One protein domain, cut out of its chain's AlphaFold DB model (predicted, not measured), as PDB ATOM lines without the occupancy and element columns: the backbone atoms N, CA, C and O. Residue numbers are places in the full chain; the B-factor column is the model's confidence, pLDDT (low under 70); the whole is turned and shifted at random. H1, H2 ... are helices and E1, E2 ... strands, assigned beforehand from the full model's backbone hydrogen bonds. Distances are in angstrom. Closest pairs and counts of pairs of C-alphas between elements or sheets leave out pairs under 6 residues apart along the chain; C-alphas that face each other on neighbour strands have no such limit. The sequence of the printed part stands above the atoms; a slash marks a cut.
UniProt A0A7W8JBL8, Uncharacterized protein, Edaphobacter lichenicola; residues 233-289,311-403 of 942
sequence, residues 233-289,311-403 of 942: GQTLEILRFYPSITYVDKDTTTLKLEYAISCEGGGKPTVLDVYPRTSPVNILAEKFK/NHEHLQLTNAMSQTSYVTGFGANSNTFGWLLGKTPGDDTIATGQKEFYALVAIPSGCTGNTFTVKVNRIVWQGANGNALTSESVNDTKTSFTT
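Overview. This is residues 233 to 289 and 311 to 403 of the 942 residues of an uncharacterized protein of Edaphobacter lichenicola (UniProt A0A7W8JBL8). Two antiparallel sheets lie partly face to face as a sandwich, E1, E6 and E3 in the one and E2, E4, E5, E7, E8 and E9 in the other, their strands crossed at 33 degrees. The helices H1 and H2 lie beyond one end, off both sheets. The printed part has 150 residues with two named helices and nine named strands, in the order E1 E2 E3 H1 H2 E4 E5 E6 E7 E8 E9; the class is mixed, helices and strands. The smaller sheet runs E1 E6 E3, and the larger is branched and strongly twisted. The whole is compact, with a radius of gyration of the C-alphas of 16.7 A, and spans 52 by 38 by 23 A.

Arrangement. E1, residues 234 to 241, is an edge strand and the antiparallel neighbour of E6, residues 357 to 364, with N 235 and O 363 2.8 A apart, within hydrogen-bond range. E3, residues 270 to 276, is the other edge strand, antiparallel to E6, with N 272 and O 360 at 2.8 A. In the branched sheet, E5, residues 336 to 342, lies on one side of E2, residues 252 to 263, and E7, residues 371 to 383, on the other side. Both are antiparallel to E2, with N 257 and O 339 at 2.8 A and N 256 and O 380 at 2.8 A. E4, residues 327 to 330, and E5 form a hairpin, with N 328 and O 340 at 2.9 A. E2 lies on one side of E7; on the other side lie E8, residues 388 to 392, beside residues 379 to 382, and E9, residues 398 to 402, beside residues 371 to 375. E7 and E8 form a hairpin, with N 389 and O 381 at 2.8 A, and E9 is antiparallel to E7, with N 401 and O 372 at 2.9 A. Between the sheets, the closest C-alphas of E3 and E4, those of Val 274 and Gly 329, are 5.5 A apart. H1, residues 280 to 289, touches H2, residues 311 to 324, which meets it with residues 317 to 321 alone; their closest C-alphas, of Pro 280 and Met 321, are 5.4 A apart, at a steep tilt of 49 degrees, opposite ways. In H2 every O i to N i+4 pair is within hydrogen-bond range, in H1 4 of 6.

Along the chain. E1 begins at C-alpha 234, (135.803, 157.702, 167.780). E2 is 34.1 A long, E6 22.3 A, E7 37.4 A and H2 20.2 A. E9 ends at C-alpha 402, (149.253, 158.421, 172.774).

Size, cuts and confidence. The two C-alphas farthest apart, of Gly 265 and Asn 311, are 54.4 A apart. Residues 290 to 310 are not printed, and C-alphas 289 and 311 are 19.8 A apart across this cut. The link E5 to E6 is long. The mean pLDDT of the printed part is 73.8; among the residues under 70 are 277 to 289 and 311 to 325.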
ATOM      1  N   GLY A 233     132.075 159.074 169.372       66.56
ATOM      2  CA  GLY A 233     133.011 158.425 170.287       66.56
ATOM      3  C   GLY A 233     134.174 157.737 169.613       66.56
ATOM      4  O   GLY A 233     134.625 156.720 170.125       66.56
ATOM      5  N   GLN A 234     134.621 158.223 168.455       73.38
ATOM      6  CA  GLN A 234     135.803 157.702 167.780       73.38
ATOM      7  C   GLN A 234     136.638 158.866 167.239       73.38
ATOM      8  O   GLN A 234     136.081 159.811 166.690       73.38
ATOM      9  N   THR A 235     137.955 158.803 167.407       75.50
ATOM     10  CA  THR A 235     138.936 159.698 166.787       75.50
ATOM     11  C   THR A 235     139.526 159.009 165.564       75.50
ATOM     12  O   THR A 235     139.937 157.849 165.646       75.50
ATOM     13  N   LEU A 236     139.554 159.700 164.427       77.81
ATOM     14  CA  LEU A 236     140.145 159.185 163.194       77.81
ATOM     15  C   LEU A 236     141.631 159.546 163.135       77.81
ATOM     16  O   LEU A 236     141.990 160.709 163.291       77.81
ATOM     17  N   GLU A 237     142.481 158.558 162.878       77.50
ATOM     18  CA  GLU A 237     143.932 158.720 162.765       77.50
ATOM     19  C   GLU A 237     144.445 158.053 161.489       77.50
ATOM     20  O   GLU A 237     143.987 156.972 161.113       77.50
ATOM     21  N   ILE A 238     145.443 158.654 160.838       80.31
ATOM     22  CA  ILE A 238     146.208 157.981 159.780       80.31
ATOM     23  C   ILE A 238     147.524 157.456 160.361       80.31
ATOM     24  O   ILE A 238     148.351 158.199 160.906       80.31
ATOM     25  N   LEU A 239     147.730 156.150 160.218       83.06
ATOM     26  CA  LEU A 239     148.944 155.440 160.603       83.06
ATOM     27  C   LEU A 239     149.838 155.245 159.382       83.06
ATOM     28  O   LEU A 239     149.347 154.833 158.336       83.06
ATOM     29  N   ARG A 240     151.141 155.507 159.528       83.38
ATOM     30  CA  ARG A 240     152.170 155.342 158.488       83.38
ATOM     31  C   ARG A 240     153.063 154.151 158.836       83.38
ATOM     32  O   ARG A 240     153.486 154.027 159.984       83.38
ATOM     33  N   PHE A 241     153.352 153.301 157.857       84.75
ATOM     34  CA  PHE A 241     154.139 152.073 157.999       84.75
ATOM     35  C   PHE A 241     155.304 152.079 157.019       84.75
ATOM     36  O   PHE A 241     155.109 152.426 155.856       84.75
ATOM     37  N   TYR A 242     156.477 151.633 157.474       83.19
ATOM     38  CA  TYR A 242     157.703 151.605 156.674       83.19
ATOM     39  C   TYR A 242     158.394 150.232 156.629       83.19
ATOM     40  O   TYR A 242     159.526 150.101 157.092       83.19
ATOM     41  N   PRO A 243     157.743 149.164 156.139       82.62
ATOM     42  CA  PRO A 243     158.385 147.856 156.111       82.62
ATOM     43  C   PRO A 243     159.568 147.828 155.130       82.62
ATOM     44  O   PRO A 243     159.418 148.172 153.955       82.62
ATOM     45  N   SER A 244     160.728 147.357 155.595       80.31
ATOM     46  CA  SER A 244     161.900 147.114 154.747       80.31
ATOM     47  C   SER A 244     161.934 145.666 154.268       80.31
ATOM     48  O   SER A 244     162.094 144.731 155.052       80.31
ATOM     49  N   ILE A 245     161.789 145.471 152.955       81.31
ATOM     50  CA  ILE A 245     161.781 144.146 152.329       81.31
ATOM     51  C   ILE A 245     163.192 143.826 151.844       81.31
ATOM     52  O   ILE A 245     163.694 144.459 150.914       81.31
ATOM     53  N   THR A 246     163.836 142.835 152.455       79.12
ATOM     54  CA  THR A 246     165.134 142.323 151.992       79.12
ATOM     55  C   THR A 246     164.958 141.061 151.136       79.12
ATOM     56  O   THR A 246     163.859 140.517 151.053       79.12
ATOM     57  N   TYR A 247     166.021 140.672 150.421       61.34
ATOM     58  CA  TYR A 247     166.038 139.659 149.355       61.34
ATOM     59  C   TYR A 247     165.218 138.392 149.648       61.34
ATOM     60  O   TYR A 247     165.269 137.836 150.746       61.34
ATOM     61  N   VAL A 248     164.525 137.913 148.614       64.00
ATOM     62  CA  VAL A 248     163.526 136.847 148.699       64.00
ATOM     63  C   VAL A 248     163.874 135.691 147.771       64.00
ATOM     64  O   VAL A 248     164.351 135.898 146.657       64.00
ATOM     65  N   ASP A 249     163.586 134.474 148.228       68.00
ATOM     66  CA  ASP A 249     163.647 133.254 147.430       68.00
ATOM     67  C   ASP A 249     162.771 133.345 146.160       68.00
ATOM     68  O   ASP A 249     161.648 133.865 146.193       68.00
ATOM     69  N   LYS A 250     163.276 132.816 145.038       71.38
ATOM     70  CA  LYS A 250     162.655 132.910 143.702       71.38
ATOM     71  C   LYS A 250     161.274 132.249 143.638       71.38
ATOM     72  O   LYS A 250     160.437 132.643 142.825       71.38
ATOM     73  N   ASP A 251     161.008 131.297 144.526       76.31
ATOM     74  CA  ASP A 251     159.771 130.508 144.537       76.31
ATOM     75  C   ASP A 251     158.578 131.226 145.202       76.31
ATOM     76  O   ASP A 251     157.440 130.753 145.150       76.31
ATOM     77  N   THR A 252     158.802 132.394 145.811       77.50
ATOM     78  CA  THR A 252     157.759 133.172 146.498       77.50
ATOM     79  C   THR A 252     157.035 134.103 145.527       77.50
ATOM     80  O   THR A 252     157.669 134.924 144.883       77.50
ATOM     81  N   THR A 253     155.711 134.020 145.397       81.12
ATOM     82  CA  THR A 253     154.924 134.877 144.483       81.12
ATOM     83  C   THR A 253     154.280 136.071 145.163       81.12
ATOM     84  O   THR A 253     154.054 137.088 144.507       81.12
ATOM     85  N   THR A 254     153.980 135.957 146.457       87.38
ATOM     86  CA  THR A 254     153.354 137.030 147.233       87.38
ATOM     87  C   THR A 254     153.961 137.151 148.632       87.38
ATOM     88  O   THR A 254     154.379 136.164 149.240       87.38
ATOM     89  N   LEU A 255     153.983 138.375 149.156       89.38
ATOM     90  CA  LEU A 255     154.307 138.703 150.542       89.38
ATOM     91  C   LEU A 255     153.061 139.266 151.213       89.38
ATOM     92  O   LEU A 255     152.550 140.303 150.799       89.38
ATOM     93  N   LYS A 256     152.596 138.615 152.275       91.19
ATOM     94  CA  LYS A 256     151.523 139.118 153.129       91.19
ATOM     95  C   LYS A 256     152.116 139.752 154.384       91.19
ATOM     96  O   LYS A 256     152.704 139.051 155.207       91.19
ATOM     97  N   LEU A 257     151.907 141.054 154.537       91.44
ATOM     98  CA  LEU A 257     152.171 141.820 155.751       91.44
ATOM     99  C   LEU A 257     150.848 142.019 156.487       91.44
ATOM    100  O   LEU A 257     149.917 142.581 155.919       91.44
ATOM    101  N   GLU A 258     150.744 141.551 157.726       93.38
ATOM    102  CA  GLU A 258     149.534 141.651 158.541       93.38
ATOM    103  C   GLU A 258     149.848 142.281 159.897       93.38
ATOM    104  O   GLU A 258     150.757 141.853 160.610       93.38
ATOM    105  N   TYR A 259     149.049 143.271 160.267       93.56
ATOM    106  CA  TYR A 259     149.102 144.043 161.496       93.56
ATOM    107  C   TYR A 259     147.790 143.870 162.261       93.56
ATOM    108  O   TYR A 259     146.729 143.649 161.675       93.56
ATOM    109  N   ALA A 260     147.858 143.978 163.581       92.69
ATOM    110  CA  ALA A 260     146.714 144.015 164.475       92.69
ATOM    111  C   ALA A 260     146.744 145.317 165.280       92.69
ATOM    112  O   ALA A 260     147.801 145.725 165.764       92.69
ATOM    113  N   ILE A 261     145.587 145.952 165.437       92.19
ATOM    114  CA  ILE A 261     145.399 147.136 166.272       92.19
ATOM    115  C   ILE A 261     144.531 146.781 167.484       92.19
ATOM    116  O   ILE A 261     143.521 146.082 167.374       92.19
ATOM    117  N   SER A 262     144.932 147.240 168.664       91.94
ATOM    118  CA  SER A 262     144.224 146.988 169.923       91.94
ATOM    119  C   SER A 262     144.314 148.192 170.852       91.94
ATOM    120  O   SER A 262     145.345 148.855 170.885       91.94
ATOM    121  N   CYS A 263     143.272 148.446 171.638       89.50
ATOM    122  CA  CYS A 263     143.297 149.452 172.700       89.50
ATOM    123  C   CYS A 263     143.366 148.806 174.081       89.50
ATOM    124  O   CYS A 263     142.741 147.769 174.318       89.50
ATOM    125  N   GLU A 264     144.066 149.461 175.003       80.00
ATOM    126  CA  GLU A 264     144.019 149.114 176.419       80.00
ATOM    127  C   GLU A 264     142.749 149.719 177.049       80.00
ATOM    128  O   GLU A 264     142.412 150.880 176.820       80.00
ATOM    129  N   GLY A 265     141.994 148.912 177.803       71.88
ATOM    130  CA  GLY A 265     140.845 149.387 178.591       71.88
ATOM    131  C   GLY A 265     139.458 149.371 177.931       71.88
ATOM    132  O   GLY A 265     138.498 149.856 178.522       71.88
ATOM    133  N   GLY A 266     139.308 148.717 176.777       70.44
ATOM    134  CA  GLY A 266     137.999 148.433 176.179       70.44
ATOM    135  C   GLY A 266     137.616 149.398 175.055       70.44
ATOM    136  O   GLY A 266     137.756 150.608 175.147       70.44
ATOM    137  N   GLY A 267     137.142 148.825 173.951       78.00
ATOM    138  CA  GLY A 267     136.989 149.509 172.666       78.00
ATOM    139  C   GLY A 267     137.825 148.804 171.602       78.00
ATOM    140  O   GLY A 267     138.986 148.468 171.829       78.00
ATOM    141  N   LYS A 268     137.217 148.504 170.451       85.88
ATOM    142  CA  LYS A 268     137.912 147.867 169.328       85.88
ATOM    143  C   LYS A 268     138.276 148.946 168.308       85.88
ATOM    144  O   LYS A 268     137.372 149.390 167.596       85.88
ATOM    145  N   PRO A 269     139.544 149.391 168.243       89.56
ATOM    146  CA  PRO A 269     139.976 150.226 167.136       89.56
ATOM    147  C   PRO A 269     139.728 149.472 165.831       89.56
ATOM    148  O   PRO A 269     139.941 148.259 165.748       89.56
ATOM    149  N   THR A 270     139.204 150.184 164.843       90.06
ATOM    150  CA  THR A 270     138.768 149.607 163.572       90.06
ATOM    151  C   THR A 270     139.500 150.306 162.448       90.06
ATOM    152  O   THR A 270     139.493 151.531 162.373       90.06
ATOM    153  N   VAL A 271     140.133 149.548 161.564       89.38
ATOM    154  CA  VAL A 271     140.746 150.107 160.360       89.38
ATOM    155  C   VAL A 271     139.640 150.388 159.366       89.38
ATOM    156  O   VAL A 271     138.942 149.470 158.961       89.38
ATOM    157  N   LEU A 272     139.442 151.646 158.997       84.75
ATOM    158  CA  LEU A 272     138.429 152.031 158.021       84.75
ATOM    159  C   LEU A 272     138.886 151.689 156.606       84.75
ATOM    160  O   LEU A 272     138.090 151.192 155.811       84.75
ATOM    161  N   ASP A 273     140.169 151.914 156.315       84.62
ATOM    162  CA  ASP A 273     140.748 151.647 155.003       84.62
ATOM    163  C   ASP A 273     142.285 151.564 155.056       84.62
ATOM    164  O   ASP A 273     142.915 152.000 156.024       84.62
ATOM    165  N   VAL A 274     142.891 151.006 154.007       84.12
ATOM    166  CA  VAL A 274     144.344 150.827 153.867       84.12
ATOM    167  C   VAL A 274     144.821 151.236 152.478       84.12
ATOM    168  O   VAL A 274     144.288 150.798 151.460       84.12
ATOM    169  N   TYR A 275     145.892 152.023 152.430       78.19
ATOM    170  CA  TYR A 275     146.425 152.611 151.207       78.19
ATOM    171  C   TYR A 275     147.860 152.151 150.964       78.19
ATOM    172  O   TYR A 275     148.718 152.317 151.840       78.19
ATOM    173  N   PRO A 276     148.165 151.602 149.780       71.81
ATOM    174  CA  PRO A 276     149.541 151.480 149.352       71.81
ATOM    175  C   PRO A 276     150.064 152.860 148.931       71.81
ATOM    176  O   PRO A 276     149.583 153.407 147.944       71.81
ATOM    177  N   ARG A 277     151.056 153.438 149.627       60.19
ATOM    178  CA  ARG A 277     151.723 154.652 149.132       60.19
ATOM    179  C   ARG A 277     152.927 154.264 148.309       60.19
ATOM    180  O   ARG A 277     154.077 154.455 148.675       60.19
ATOM    181  N   THR A 278     152.633 153.752 147.136       48.50
ATOM    182  CA  THR A 278     153.589 153.846 146.048       48.50
ATOM    183  C   THR A 278     152.866 154.602 144.941       48.50
ATOM    184  O   THR A 278     152.400 154.053 143.958       48.50
ATOM    185  N   SER A 279     152.649 155.898 145.173       40.81
ATOM    186  CA  SER A 279     152.387 156.801 144.054       40.81
ATOM    187  C   SER A 279     153.744 157.046 143.379       40.81
ATOM    188  O   SER A 279     154.720 157.311 144.096       40.81
ATOM    189  N   PRO A 280     153.830 156.966 142.040       37.03
ATOM    190  CA  PRO A 280     155.021 157.317 141.260       37.03
ATOM    191  C   PRO A 280     155.676 158.638 141.689       37.03
ATOM    192  O   PRO A 280     156.894 158.795 141.623       37.03
ATOM    193  N   VAL A 281     154.858 159.577 142.169       36.03
ATOM    194  CA  VAL A 281     155.242 160.951 142.503       36.03
ATOM    195  C   VAL A 281     156.054 161.030 143.804       36.03
ATOM    196  O   VAL A 281     156.961 161.851 143.922       36.03
ATOM    197  N   ASN A 282     155.813 160.143 144.775       39.03
ATOM    198  CA  ASN A 282     156.517 160.195 146.066       39.03
ATOM    199  C   ASN A 282     157.932 159.603 146.008       39.03
ATOM    200  O   ASN A 282     158.810 160.051 146.741       39.03
ATOM    201  N   ILE A 283     158.178 158.677 145.078       36.97
ATOM    202  CA  ILE A 283     159.525 158.156 144.803       36.97
ATOM    203  C   ILE A 283     160.424 159.274 144.263       36.97
ATOM    204  O   ILE A 283     161.604 159.321 144.591       36.97
ATOM    205  N   LEU A 284     159.867 160.218 143.495       38.06
ATOM    206  CA  LEU A 284     160.598 161.409 143.058       38.06
ATOM    207  C   LEU A 284     160.914 162.325 144.256       38.06
ATOM    208  O   LEU A 284     162.059 162.735 144.419       38.06
ATOM    209  N   ALA A 285     159.944 162.588 145.140       36.88
ATOM    210  CA  ALA A 285     160.121 163.488 146.286       36.88
ATOM    211  C   ALA A 285     161.168 163.011 147.317       36.88
ATOM    212  O   ALA A 285     161.889 163.832 147.884       36.88
ATOM    213  N   GLU A 286     161.273 161.701 147.558       38.59
ATOM    214  CA  GLU A 286     162.259 161.128 148.489       38.59
ATOM    215  C   GLU A 286     163.653 161.004 147.841       38.59
ATOM    216  O   GLU A 286     164.664 161.270 148.487       38.59
ATOM    217  N   LYS A 287     163.725 160.735 146.528       38.41
ATOM    218  CA  LYS A 287     164.991 160.585 145.785       38.41
ATOM    219  C   LYS A 287     165.709 161.919 145.519       38.41
ATOM    220  O   LYS A 287     166.936 161.953 145.521       38.41
ATOM    221  N   PHE A 288     164.975 163.029 145.373       41.41
ATOM    222  CA  PHE A 288     165.566 164.370 145.214       41.41
ATOM    223  C   PHE A 288     166.045 165.017 146.522       41.41
ATOM    224  O   PHE A 288     166.795 165.989 146.468       41.41
ATOM    225  N   LYS A 289     165.663 164.483 147.691       41.78
ATOM    226  CA  LYS A 289     166.293 164.871 148.964       41.78
ATOM    227  C   LYS A 289     167.715 164.317 149.093       41.78
ATOM    228  O   LYS A 289     168.564 165.007 149.649       41.78
ATOM    229  N   ASN A 311     168.574 156.537 132.185       43.00
ATOM    230  CA  ASN A 311     168.014 155.242 131.774       43.00
ATOM    231  C   ASN A 311     167.960 154.223 132.922       43.00
ATOM    232  O   ASN A 311     166.975 153.498 133.055       43.00
ATOM    233  N   HIS A 312     168.987 154.168 133.776       45.16
ATOM    234  CA  HIS A 312     168.972 153.301 134.956       45.16
ATOM    235  C   HIS A 312     167.931 153.771 135.987       45.16
ATOM    236  O   HIS A 312     167.222 152.963 136.586       45.16
ATOM    237  N   GLU A 313     167.787 155.085 136.162       48.16
ATOM    238  CA  GLU A 313     166.788 155.694 137.041       48.16
ATOM    239  C   GLU A 313     165.363 155.546 136.505       48.16
ATOM    240  O   GLU A 313     164.451 155.308 137.296       48.16
ATOM    241  N   HIS A 314     165.179 155.620 135.187       46.12
ATOM    242  CA  HIS A 314     163.909 155.399 134.507       46.12
ATOM    243  C   HIS A 314     163.453 153.949 134.679       46.12
ATOM    244  O   HIS A 314     162.321 153.725 135.084       46.12
ATOM    245  N   LEU A 315     164.348 152.967 134.508       49.09
ATOM    246  CA  LEU A 315     164.036 151.554 134.755       49.09
ATOM    247  C   LEU A 315     163.674 151.278 136.224       49.09
ATOM    248  O   LEU A 315     162.722 150.550 136.497       49.09
ATOM    249  N   GLN A 316     164.380 151.888 137.184       51.00
ATOM    250  CA  GLN A 316     164.026 151.770 138.605       51.00
ATOM    251  C   GLN A 316     162.674 152.415 138.929       51.00
ATOM    252  O   GLN A 316     161.910 151.861 139.719       51.00
ATOM    253  N   LEU A 317     162.372 153.568 138.325       50.91
ATOM    254  CA  LEU A 317     161.089 154.244 138.480       50.91
ATOM    255  C   LEU A 317     159.961 153.398 137.885       50.91
ATOM    256  O   LEU A 317     158.979 153.148 138.574       50.91
ATOM    257  N   THR A 318     160.121 152.886 136.662       52.81
ATOM    258  CA  THR A 318     159.141 152.010 136.007       52.81
ATOM    259  C   THR A 318     158.890 150.744 136.822       52.81
ATOM    260  O   THR A 318     157.731 150.409 137.044       52.81
ATOM    261  N   ASN A 319     159.936 150.098 137.349       51.78
ATOM    262  CA  ASN A 319     159.799 148.903 138.192       51.78
ATOM    263  C   ASN A 319     159.124 149.197 139.539       51.78
ATOM    264  O   ASN A 319     158.396 148.364 140.082       51.78
ATOM    265  N   ALA A 320     159.351 150.383 140.106       52.19
ATOM    266  CA  ALA A 320     158.679 150.776 141.332       52.19
ATOM    267  C   ALA A 320     157.211 151.145 141.076       52.19
ATOM    268  O   ALA A 320     156.366 150.736 141.862       52.19
ATOM    269  N   MET A 321     156.909 151.840 139.969       55.69
ATOM    270  CA  MET A 321     155.556 152.190 139.508       55.69
ATOM    271  C   MET A 321     154.720 150.967 139.125       55.69
ATOM    272  O   MET A 321     153.518 150.929 139.368       55.69
ATOM    273  N   SER A 322     155.337 149.954 138.529       57.34
ATOM    274  CA  SER A 322     154.649 148.718 138.187       57.34
ATOM    275  C   SER A 322     154.303 147.933 139.451       57.34
ATOM    276  O   SER A 322     153.185 147.438 139.563       57.34
ATOM    277  N   GLN A 323     155.187 147.889 140.453       58.12
ATOM    278  CA  GLN A 323     154.944 147.159 141.699       58.12
ATOM    279  C   GLN A 323     153.728 147.685 142.485       58.12
ATOM    280  O   GLN A 323     153.045 146.909 143.150       58.12
ATOM    281  N   THR A 324     153.418 148.977 142.381       60.47
ATOM    282  CA  THR A 324     152.297 149.643 143.081       60.47
ATOM    283  C   THR A 324     150.950 149.072 142.662       60.47
ATOM    284  O   THR A 324     150.063 148.872 143.494       60.47
ATOM    285  N   SER A 325     150.842 148.700 141.384       61.22
ATOM    286  CA  SER A 325     149.667 148.034 140.826       61.22
ATOM    287  C   SER A 325     149.473 146.606 141.361       61.22
ATOM    288  O   SER A 325     148.357 146.087 141.323       61.22
ATOM    289  N   TYR A 326     150.521 146.002 141.938       70.88
ATOM    290  CA  TYR A 326     150.515 144.656 142.528       70.88
ATOM    291  C   TYR A 326     150.510 144.654 144.063       70.88
ATOM    292  O   TYR A 326     150.732 143.605 144.674       70.88
ATOM    293  N   VAL A 327     150.226 145.794 144.707       80.88
ATOM    294  CA  VAL A 327     149.966 145.853 146.152       80.88
ATOM    295  C   VAL A 327     148.465 145.951 146.409       80.88
ATOM    296  O   VAL A 327     147.789 146.869 145.946       80.88
ATOM    297  N   THR A 328     147.929 145.025 147.205       82.94
ATOM    298  CA  THR A 328     146.520 145.039 147.621       82.94
ATOM    299  C   THR A 328     146.406 145.140 149.136       82.94
ATOM    300  O   THR A 328     147.023 144.377 149.873       82.94
ATOM    301  N   GLY A 329     145.633 146.113 149.615       85.81
ATOM    302  CA  GLY A 329     145.303 146.241 151.030       85.81
ATOM    303  C   GLY A 329     144.162 145.301 151.434       85.81
ATOM    304  O   GLY A 329     143.264 145.033 150.635       85.81
ATOM    305  N   PHE A 330     144.171 144.809 152.672       89.44
ATOM    306  CA  PHE A 330     143.078 144.022 153.251       89.44
ATOM    307  C   PHE A 330     142.803 144.425 154.707       89.44
ATOM    308  O   PHE A 330     143.629 145.064 155.356       89.44
ATOM    309  N   GLY A 331     141.643 144.014 155.231       88.19
ATOM    310  CA  GLY A 331     141.275 144.237 156.633       88.19
ATOM    311  C   GLY A 331     140.573 145.563 156.933       88.19
ATOM    312  O   GLY A 331     140.529 145.984 158.086       88.19
ATOM    313  N   ALA A 332     139.983 146.203 155.920       84.25
ATOM    314  CA  ALA A 332     139.016 147.272 156.150       84.25
ATOM    315  C   ALA A 332     137.836 146.758 156.999       84.25
ATOM    316  O   ALA A 332     137.356 145.637 156.816       84.25
ATOM    317  N   ASN A 333     137.366 147.592 157.918       84.88
ATOM    318  CA  ASN A 333     136.398 147.302 158.975       84.88
ATOM    319  C   ASN A 333     136.810 146.187 159.957       84.88
ATOM    320  O   ASN A 333     135.954 145.569 160.589       84.88
ATOM    321  N   SER A 334     138.111 145.923 160.101       91.75
ATOM    322  CA  SER A 334     138.656 144.929 161.029       91.75
ATOM    323  C   SER A 334     139.679 145.563 161.977       91.75
ATOM    324  O   SER A 334     140.182 146.661 161.745       91.75
ATOM    325  N   ASN A 335     140.004 144.859 163.060       91.44
ATOM    326  CA  ASN A 335     141.151 145.169 163.919       91.44
ATOM    327  C   ASN A 335     142.449 144.499 163.425       91.44
ATOM    328  O   ASN A 335     143.492 144.625 164.059       91.44
ATOM    329  N   THR A 336     142.376 143.757 162.321       93.31
ATOM    330  CA  THR A 336     143.504 143.125 161.634       93.31
ATOM    331  C   THR A 336     143.504 143.568 160.182       93.31
ATOM    332  O   THR A 336     142.476 143.490 159.513       93.31
ATOM    333  N   PHE A 337     144.642 144.057 159.706       94.81
ATOM    334  CA  PHE A 337     144.771 144.700 158.403       94.81
ATOM    335  C   PHE A 337     146.182 144.552 157.858       94.81
ATOM    336  O   PHE A 337     147.091 144.140 158.572       94.81
ATOM    337  N   GLY A 338     146.389 144.899 156.597       93.81
ATOM    338  CA  GLY A 338     147.730 144.968 156.040       93.81
ATOM    339  C   GLY A 338     147.738 144.944 154.526       93.81
ATOM    340  O   GLY A 338     146.769 145.359 153.891       93.81
ATOM    341  N   TRP A 339     148.840 144.461 153.955       93.12
ATOM    342  CA  TRP A 339     149.106 144.518 152.520       93.12
ATOM    343  C   TRP A 339     149.603 143.178 151.992       93.12
ATOM    344  O   TRP A 339     150.406 142.496 152.629       93.12
ATOM    345  N   LEU A 340     149.126 142.808 150.810       90.38
ATOM    346  CA  LEU A 340     149.621 141.697 150.017       90.38
ATOM    347  C   LEU A 340     150.373 142.271 148.813       90.38
ATOM    348  O   LEU A 340     149.778 142.962 147.988       90.38
ATOM    349  N   LEU A 341     151.674 142.006 148.740       89.62
ATOM    350  CA  LEU A 341     152.555 142.457 147.670       89.62
ATOM    351  C   LEU A 341     152.814 141.295 146.712       89.62
ATOM    352  O   LEU A 341     153.238 140.230 147.153       89.62
ATOM    353  N   GLY A 342     152.573 141.496 145.421       86.38
ATOM    354  CA  GLY A 342     152.902 140.540 144.363       86.38
ATOM    355  C   GLY A 342     154.214 140.855 143.644       86.38
ATOM    356  O   GLY A 342     154.775 141.946 143.785       86.38
ATOM    357  N   LYS A 343     154.696 139.889 142.853       82.88
ATOM    358  CA  LYS A 343     155.721 140.144 141.829       82.88
ATOM    359  C   LYS A 343     155.141 141.010 140.710       82.88
ATOM    360  O   LYS A 343     153.995 140.818 140.306       82.88
ATOM    361  N   THR A 344     155.959 141.905 140.178       74.31
ATOM    362  CA  THR A 344     155.684 142.600 138.920       74.31
ATOM    363  C   THR A 344     155.797 141.616 137.740       74.31
ATOM    364  O   THR A 344     156.648 140.727 137.784       74.31
ATOM    365  N   PRO A 345     155.008 141.750 136.657       67.94
ATOM    366  CA  PRO A 345     155.238 141.019 135.417       67.94
ATOM    367  C   PRO A 345     156.667 141.221 134.912       67.94
ATOM    368  O   PRO A 345     157.121 142.352 134.768       67.94
ATOM    369  N   GLY A 346     157.359 140.118 134.637       73.00
ATOM    370  CA  GLY A 346     158.756 140.126 134.198       73.00
ATOM    371  C   GLY A 346     159.783 140.057 135.332       73.00
ATOM    372  O   GLY A 346     160.928 139.710 135.058       73.00
ATOM    373  N   ASP A 347     159.381 140.289 136.586       72.31
ATOM    374  CA  ASP A 347     160.262 140.136 137.743       72.31
ATOM    375  C   ASP A 347     160.136 138.737 138.364       72.31
ATOM    376  O   ASP A 347     159.045 138.252 138.678       72.31
ATOM    377  N   ASP A 348     161.279 138.104 138.634       75.44
ATOM    378  CA  ASP A 348     161.349 136.812 139.329       75.44
ATOM    379  C   ASP A 348     161.176 136.939 140.851       75.44
ATOM    380  O   ASP A 348     161.049 135.926 141.542       75.44
ATOM    381  N   THR A 349     161.161 138.151 141.404       79.94
ATOM    382  CA  THR A 349     161.091 138.409 142.851       79.94
ATOM    383  C   THR A 349     160.259 139.649 143.152       79.94
ATOM    384  O   THR A 349     160.163 140.556 142.333       79.94
ATOM    385  N   ILE A 350     159.696 139.730 144.358       79.94
ATOM    386  CA  ILE A 350     159.082 140.970 144.856       79.94
ATOM    387  C   ILE A 350     160.187 142.014 145.025       79.94
ATOM    388  O   ILE A 350     161.222 141.717 145.623       79.94
ATOM    389  N   ALA A 351     159.984 143.228 144.506       77.19
ATOM    390  CA  ALA A 351     161.026 144.245 144.552       77.19
ATOM    391  C   ALA A 351     161.380 144.606 146.003       77.19
ATOM    392  O   ALA A 351     160.510 144.971 146.805       77.19
ATOM    393  N   THR A 352     162.673 144.510 146.305       78.56
ATOM    394  CA  THR A 352     163.269 144.809 147.608       78.56
ATOM    395  C   THR A 352     163.276 146.314 147.898       78.56
ATOM    396  O   THR A 352     163.079 147.133 146.999       78.56
ATOM    397  N   GLY A 353     163.533 146.681 149.151       73.88
ATOM    398  CA  GLY A 353     163.643 148.064 149.617       73.88
ATOM    399  C   GLY A 353     162.581 148.437 150.649       73.88
ATOM    400  O   GLY A 353     161.680 147.653 150.956       73.88
ATOM    401  N   GLN A 354     162.707 149.647 151.191       76.50
ATOM    402  CA  GLN A 354     161.724 150.231 152.097       76.50
ATOM    403  C   GLN A 354     160.443 150.547 151.320       76.50
ATOM    404  O   GLN A 354     160.488 151.126 150.233       76.50
ATOM    405  N   LYS A 355     159.300 150.112 151.845       77.94
ATOM    406  CA  LYS A 355     157.975 150.449 151.316       77.94
ATOM    407  C   LYS A 355     157.274 151.358 152.297       77.94
ATOM    408  O   LYS A 355     157.562 151.317 153.486       77.94
ATOM    409  N   GLU A 356     156.335 152.142 151.795       77.75
ATOM    410  CA  GLU A 356     155.539 153.039 152.612       77.75
ATOM    411  C   GLU A 356     154.051 152.726 152.446       77.75
ATOM    412  O   GLU A 356     153.525 152.673 151.330       77.75
ATOM    413  N   PHE A 357     153.357 152.520 153.560       83.38
ATOM    414  CA  PHE A 357     151.933 152.214 153.572       83.38
ATOM    415  C   PHE A 357     151.174 153.056 154.592       83.38
ATOM    416  O   PHE A 357     151.751 153.515 155.577       83.38
ATOM    417  N   TYR A 358     149.867 153.219 154.378       84.50
ATOM    418  CA  TYR A 358     148.995 153.926 155.311       84.50
ATOM    419  C   TYR A 358     147.756 153.133 155.683       84.50
ATOM    420  O   TYR A 358     147.177 152.447 154.848       84.50
ATOM    421  N   ALA A 359     147.297 153.301 156.916       87.31
ATOM    422  CA  ALA A 359     145.990 152.831 157.353       87.31
ATOM    423  C   ALA A 359     145.214 153.988 157.980       87.31
ATOM    424  O   ALA A 359     145.741 154.674 158.855       87.31
ATOM    425  N   LEU A 360     143.970 154.189 157.549       84.31
ATOM    426  CA  LEU A 360     143.025 155.063 158.232       84.31
ATOM    427  C   LEU A 360     142.344 154.244 159.325       84.31
ATOM    428  O   LEU A 360     141.698 153.237 159.034       84.31
ATOM    429  N   VAL A 361     142.487 154.656 160.580       87.75
ATOM    430  CA  VAL A 361     141.966 153.933 161.740       87.75
ATOM    431  C   VAL A 361     141.005 154.805 162.533       87.75
ATOM    432  O   VAL A 361     141.251 155.983 162.759       87.75
ATOM    433  N   ALA A 362     139.906 154.209 162.974       86.88
ATOM    434  CA  ALA A 362     138.977 154.793 163.920       86.88
ATOM    435  C   ALA A 362     139.267 154.235 165.315       86.88
ATOM    436  O   ALA A 362     139.153 153.029 165.558       86.88
ATOM    437  N   ILE A 363     139.656 155.115 166.231       86.62
ATOM    438  CA  ILE A 363     140.026 154.781 167.605       86.62
ATOM    439  C   ILE A 363     138.877 155.198 168.519       86.62
ATOM    440  O   ILE A 363     138.555 156.379 168.575       86.62
ATOM    441  N   PRO A 364     138.231 154.277 169.244       86.44
ATOM    442  CA  PRO A 364     137.151 154.645 170.146       86.44
ATOM    443  C   PRO A 364     137.644 155.499 171.321       86.44
ATOM    444  O   PRO A 364     138.694 155.236 171.895       86.44
ATOM    445  N   SER A 365     136.834 156.464 171.755       79.62
ATOM    446  CA  SER A 365     137.095 157.333 172.911       79.62
ATOM    447  C   SER A 365     137.201 156.575 174.242       79.62
ATOM    448  O   SER A 365     137.629 157.141 175.240       79.62
ATOM    449  N   GLY A 366     136.818 155.292 174.262       76.94
ATOM    450  CA  GLY A 366     136.998 154.382 175.395       76.94
ATOM    451  C   GLY A 366     138.423 153.839 175.571       76.94
ATOM    452  O   GLY A 366     138.688 153.201 176.587       76.94
ATOM    453  N   CYS A 367     139.346 154.083 174.631       81.44
ATOM    454  CA  CYS A 367     140.743 153.666 174.782       81.44
ATOM    455  C   CYS A 367     141.382 154.412 175.966       81.44
ATOM    456  O   CYS A 367     141.528 155.636 175.956       81.44
ATOM    457  N   THR A 368     141.722 153.679 177.028       68.69
ATOM    458  CA  THR A 368     142.137 154.273 178.303       68.69
ATOM    459  C   THR A 368     143.494 154.954 178.144       68.69
ATOM    460  O   THR A 368     144.433 154.396 177.578       68.69
ATOM    461  N   GLY A 369     143.584 156.206 178.594       63.38
ATOM    462  CA  GLY A 369     144.789 157.019 178.435       63.38
ATOM    463  C   GLY A 369     145.050 157.486 177.005       63.38
ATOM    464  O   GLY A 369     146.176 157.881 176.723       63.38
ATOM    465  N   ASN A 370     144.052 157.445 176.106       66.12
ATOM    466  CA  ASN A 370     144.232 157.848 174.710       66.12
ATOM    467  C   ASN A 370     145.320 157.020 173.996       66.12
ATOM    468  O   ASN A 370     145.935 157.478 173.032       66.12
ATOM    469  N   THR A 371     145.569 155.796 174.485       76.56
ATOM    470  CA  THR A 371     146.601 154.913 173.947       76.56
ATOM    471  C   THR A 371     146.034 153.744 173.155       76.56
ATOM    472  O   THR A 371     145.096 153.065 173.579       76.56
ATOM    473  N   PHE A 372     146.626 153.474 171.992       85.31
ATOM    474  CA  PHE A 372     146.398 152.240 171.239       85.31
ATOM    475  C   PHE A 372     147.730 151.613 170.838       85.31
ATOM    476  O   PHE A 372     148.749 152.286 170.702       85.31
ATOM    477  N   THR A 373     147.710 150.297 170.657       87.62
ATOM    478  CA  THR A 373     148.863 149.496 170.262       87.62
ATOM    479  C   THR A 373     148.665 148.965 168.855       87.62
ATOM    480  O   THR A 373     147.606 148.418 168.536       87.62
ATOM    481  N   VAL A 374     149.707 149.066 168.035       89.38
ATOM    482  CA  VAL A 374     149.804 148.353 166.759       89.38
ATOM    483  C   VAL A 374     150.878 147.283 166.888       89.38
ATOM    484  O   VAL A 374     151.989 147.557 167.346       89.38
ATOM    485  N   LYS A 375     150.536 146.059 166.493       89.44
ATOM    486  CA  LYS A 375     151.408 144.885 166.526       89.44
ATOM    487  C   LYS A 375     151.508 144.284 165.129       89.44
ATOM    488  O   LYS A 375     150.495 144.153 164.446       89.44
ATOM    489  N   VAL A 376     152.696 143.840 164.724       88.31
ATOM    490  CA  VAL A 376     152.827 142.942 163.565       88.31
ATOM    491  C   VAL A 376     152.212 141.592 163.926       88.31
ATOM    492  O   VAL A 376     152.710 140.886 164.802       88.31
ATOM    493  N   ASN A 377     151.102 141.242 163.283       87.75
ATOM    494  CA  ASN A 377     150.418 139.980 163.537       87.75
ATOM    495  C   ASN A 377     151.109 138.829 162.807       87.75
ATOM    496  O   ASN A 377     151.344 137.769 163.387       87.75
ATOM    497  N   ARG A 378     151.430 139.028 161.521       86.50
ATOM    498  CA  ARG A 378     151.980 137.967 160.677       86.50
ATOM    499  C   ARG A 378     152.741 138.519 159.475       86.50
ATOM    500  O   ARG A 378     152.262 139.424 158.801       86.50
ATOM    501  N   ILE A 379     153.872 137.893 159.158       88.75
ATOM    502  CA  ILE A 379     154.580 138.067 157.885       88.75
ATOM    503  C   ILE A 379     154.628 136.701 157.200       88.75
ATOM    504  O   ILE A 379     155.102 135.725 157.785       88.75
ATOM    505  N   VAL A 380     154.075 136.601 155.988       88.94
ATOM    506  CA  VAL A 380     153.988 135.331 155.251       88.94
ATOM    507  C   VAL A 380     154.469 135.503 153.828       88.94
ATOM    508  O   VAL A 380     153.865 136.239 153.052       88.94
ATOM    509  N   TRP A 381     155.485 134.737 153.462       86.75
ATOM    510  CA  TRP A 381     155.824 134.508 152.065       86.75
ATOM    511  C   TRP A 381     154.964 133.365 151.538       86.75
ATOM    512  O   TRP A 381     154.938 132.290 152.142       86.75
ATOM    513  N   GLN A 382     154.238 133.582 150.444       86.75
ATOM    514  CA  GLN A 382     153.404 132.550 149.829       86.75
ATOM    515  C   GLN A 382     153.945 132.190 148.447       86.75
ATOM    516  O   GLN A 382     154.391 133.057 147.693       86.75
ATOM    517  N   GLY A 383     153.916 130.900 148.124       84.69
ATOM    518  CA  GLY A 383     154.220 130.408 146.781       84.69
ATOM    519  C   GLY A 383     153.027 130.566 145.836       84.69
ATOM    520  O   GLY A 383     151.940 130.958 146.260       84.69
ATOM    521  N   ALA A 384     153.208 130.173 144.570       79.12
ATOM    522  CA  ALA A 384     152.198 130.321 143.511       79.12
ATOM    523  C   ALA A 384     150.820 129.719 143.856       79.12
ATOM    524  O   ALA A 384     149.790 130.206 143.400       79.12
ATOM    525  N   ASN A 385     150.794 128.693 144.710       80.56
ATOM    526  CA  ASN A 385     149.570 128.009 145.136       80.56
ATOM    527  C   ASN A 385     148.895 128.666 146.360       80.56
ATOM    528  O   ASN A 385     147.971 128.092 146.927       80.56
ATOM    529  N   GLY A 386     149.392 129.811 146.841       76.69
ATOM    530  CA  GLY A 386     148.917 130.485 148.057       76.69
ATOM    531  C   GLY A 386     149.385 129.846 149.374       76.69
ATOM    532  O   GLY A 386     149.165 130.412 150.451       76.69
ATOM    533  N   ASN A 387     150.068 128.700 149.305       80.88
ATOM    534  CA  ASN A 387     150.648 128.025 150.463       80.88
ATOM    535  C   ASN A 387     151.762 128.880 151.074       80.88
ATOM    536  O   ASN A 387     152.642 129.367 150.363       80.88
ATOM    537  N   ALA A 388     151.726 129.039 152.397       78.69
ATOM    538  CA  ALA A 388     152.788 129.700 153.143       78.69
ATOM    539  C   ALA A 388     154.088 128.892 153.010       78.69
ATOM    540  O   ALA A 388     154.137 127.740 153.434       78.69
ATOM    541  N   LEU A 389     155.121 129.495 152.425       74.38
ATOM    542  CA  LEU A 389     156.458 128.908 152.303       74.38
ATOM    543  C   LEU A 389     157.244 129.098 153.602       74.38
ATOM    544  O   LEU A 389     157.889 128.177 154.091       74.38
ATOM    545  N   THR A 390     157.112 130.278 154.204       73.31
ATOM    546  CA  THR A 390     157.658 130.605 155.522       73.31
ATOM    547  C   THR A 390     156.711 131.574 156.220       73.31
ATOM    548  O   THR A 390     156.274 132.555 155.608       73.31
ATOM    549  N   SER A 391     156.401 131.329 157.495       63.56
ATOM    550  CA  SER A 391     155.786 132.340 158.355       63.56
ATOM    551  C   SER A 391     156.696 132.626 159.534       63.56
ATOM    552  O   SER A 391     156.929 131.736 160.350       63.56
ATOM    553  N   GLU A 392     157.158 133.863 159.647       69.31
ATOM    554  CA  GLU A 392     157.723 134.349 160.897       69.31
ATOM    555  C   GLU A 392     156.577 134.880 161.758       69.31
ATOM    556  O   GLU A 392     155.847 135.801 161.374       69.31
ATOM    557  N   SER A 393     156.402 134.291 162.941       57.22
ATOM    558  CA  SER A 393     155.760 135.012 164.033       57.22
ATOM    559  C   SER A 393     156.776 136.031 164.530       57.22
ATOM    560  O   SER A 393     157.729 135.669 165.220       57.22
ATOM    561  N   VAL A 394     156.617 137.291 164.137       65.06
ATOM    562  CA  VAL A 394     157.492 138.361 164.616       65.06
ATOM    563  C   VAL A 394     157.271 138.501 166.122       65.06
ATOM    564  O   VAL A 394     156.131 138.647 166.575       65.06
ATOM    565  N   ASN A 395     158.351 138.400 166.904       54.25
ATOM    566  CA  ASN A 395     158.303 138.630 168.346       54.25
ATOM    567  C   ASN A 395     157.651 139.992 168.624       54.25
ATOM    568  O   ASN A 395     157.911 140.957 167.909       54.25
ATOM    569  N   ASP A 396     156.779 140.006 169.637       56.78
ATOM    570  CA  ASP A 396     155.740 140.982 170.014       56.78
ATOM    571  C   ASP A 396     156.168 142.469 169.990       56.78
ATOM    572  O   ASP A 396     156.187 143.137 171.021       56.78
ATOM    573  N   THR A 397     156.505 143.008 168.817       57.41
ATOM    574  CA  THR A 397     156.907 144.407 168.659       57.41
ATOM    575  C   THR A 397     155.641 145.246 168.692       57.41
ATOM    576  O   THR A 397     154.919 145.387 167.702       57.41
ATOM    577  N   LYS A 398     155.324 145.717 169.896       69.94
ATOM    578  CA  LYS A 398     154.192 146.588 170.195       69.94
ATOM    579  C   LYS A 398     154.664 148.029 170.156       69.94
ATOM    580  O   LYS A 398     155.549 148.408 170.915       69.94
ATOM    581  N   THR A 399     154.057 148.827 169.287       75.69
ATOM    582  CA  THR A 399     154.228 150.284 169.318       75.69
ATOM    583  C   THR A 399     152.976 150.895 169.929       75.69
ATOM    584  O   THR A 399     151.886 150.726 169.373       75.69
ATOM    585  N   SER A 400     153.132 151.561 171.073       73.00
ATOM    586  CA  SER A 400     152.056 152.296 171.743       73.00
ATOM    587  C   SER A 400     152.053 153.752 171.289       73.00
ATOM    588  O   SER A 400     153.100 154.393 171.209       73.00
ATOM    589  N   PHE A 401     150.868 154.272 171.002       68.62
ATOM    590  CA  PHE A 401     150.640 155.616 170.484       68.62
ATOM    591  C   PHE A 401     149.722 156.372 171.441       68.62
ATOM    592  O   PHE A 401     148.652 155.851 171.721       68.62
ATOM    593  N   THR A 402     150.094 157.571 171.905       59.81
ATOM    594  CA  THR A 402     149.253 158.421 172.774       59.81
ATOM    595  C   THR A 402     148.659 159.583 171.976       59.81
ATOM    596  O   THR A 402     149.407 160.350 171.367       59.81
ATOM    597  N   THR A 403     147.332 159.745 171.971       51.31
ATOM    598  CA  THR A 403     146.663 160.900 171.352       51.31
ATOM    599  C   THR A 403     146.644 162.083 172.335       51.31
ATOM    600  O   THR A 403     145.872 162.132 173.292       51.31
TER     601      THR A 403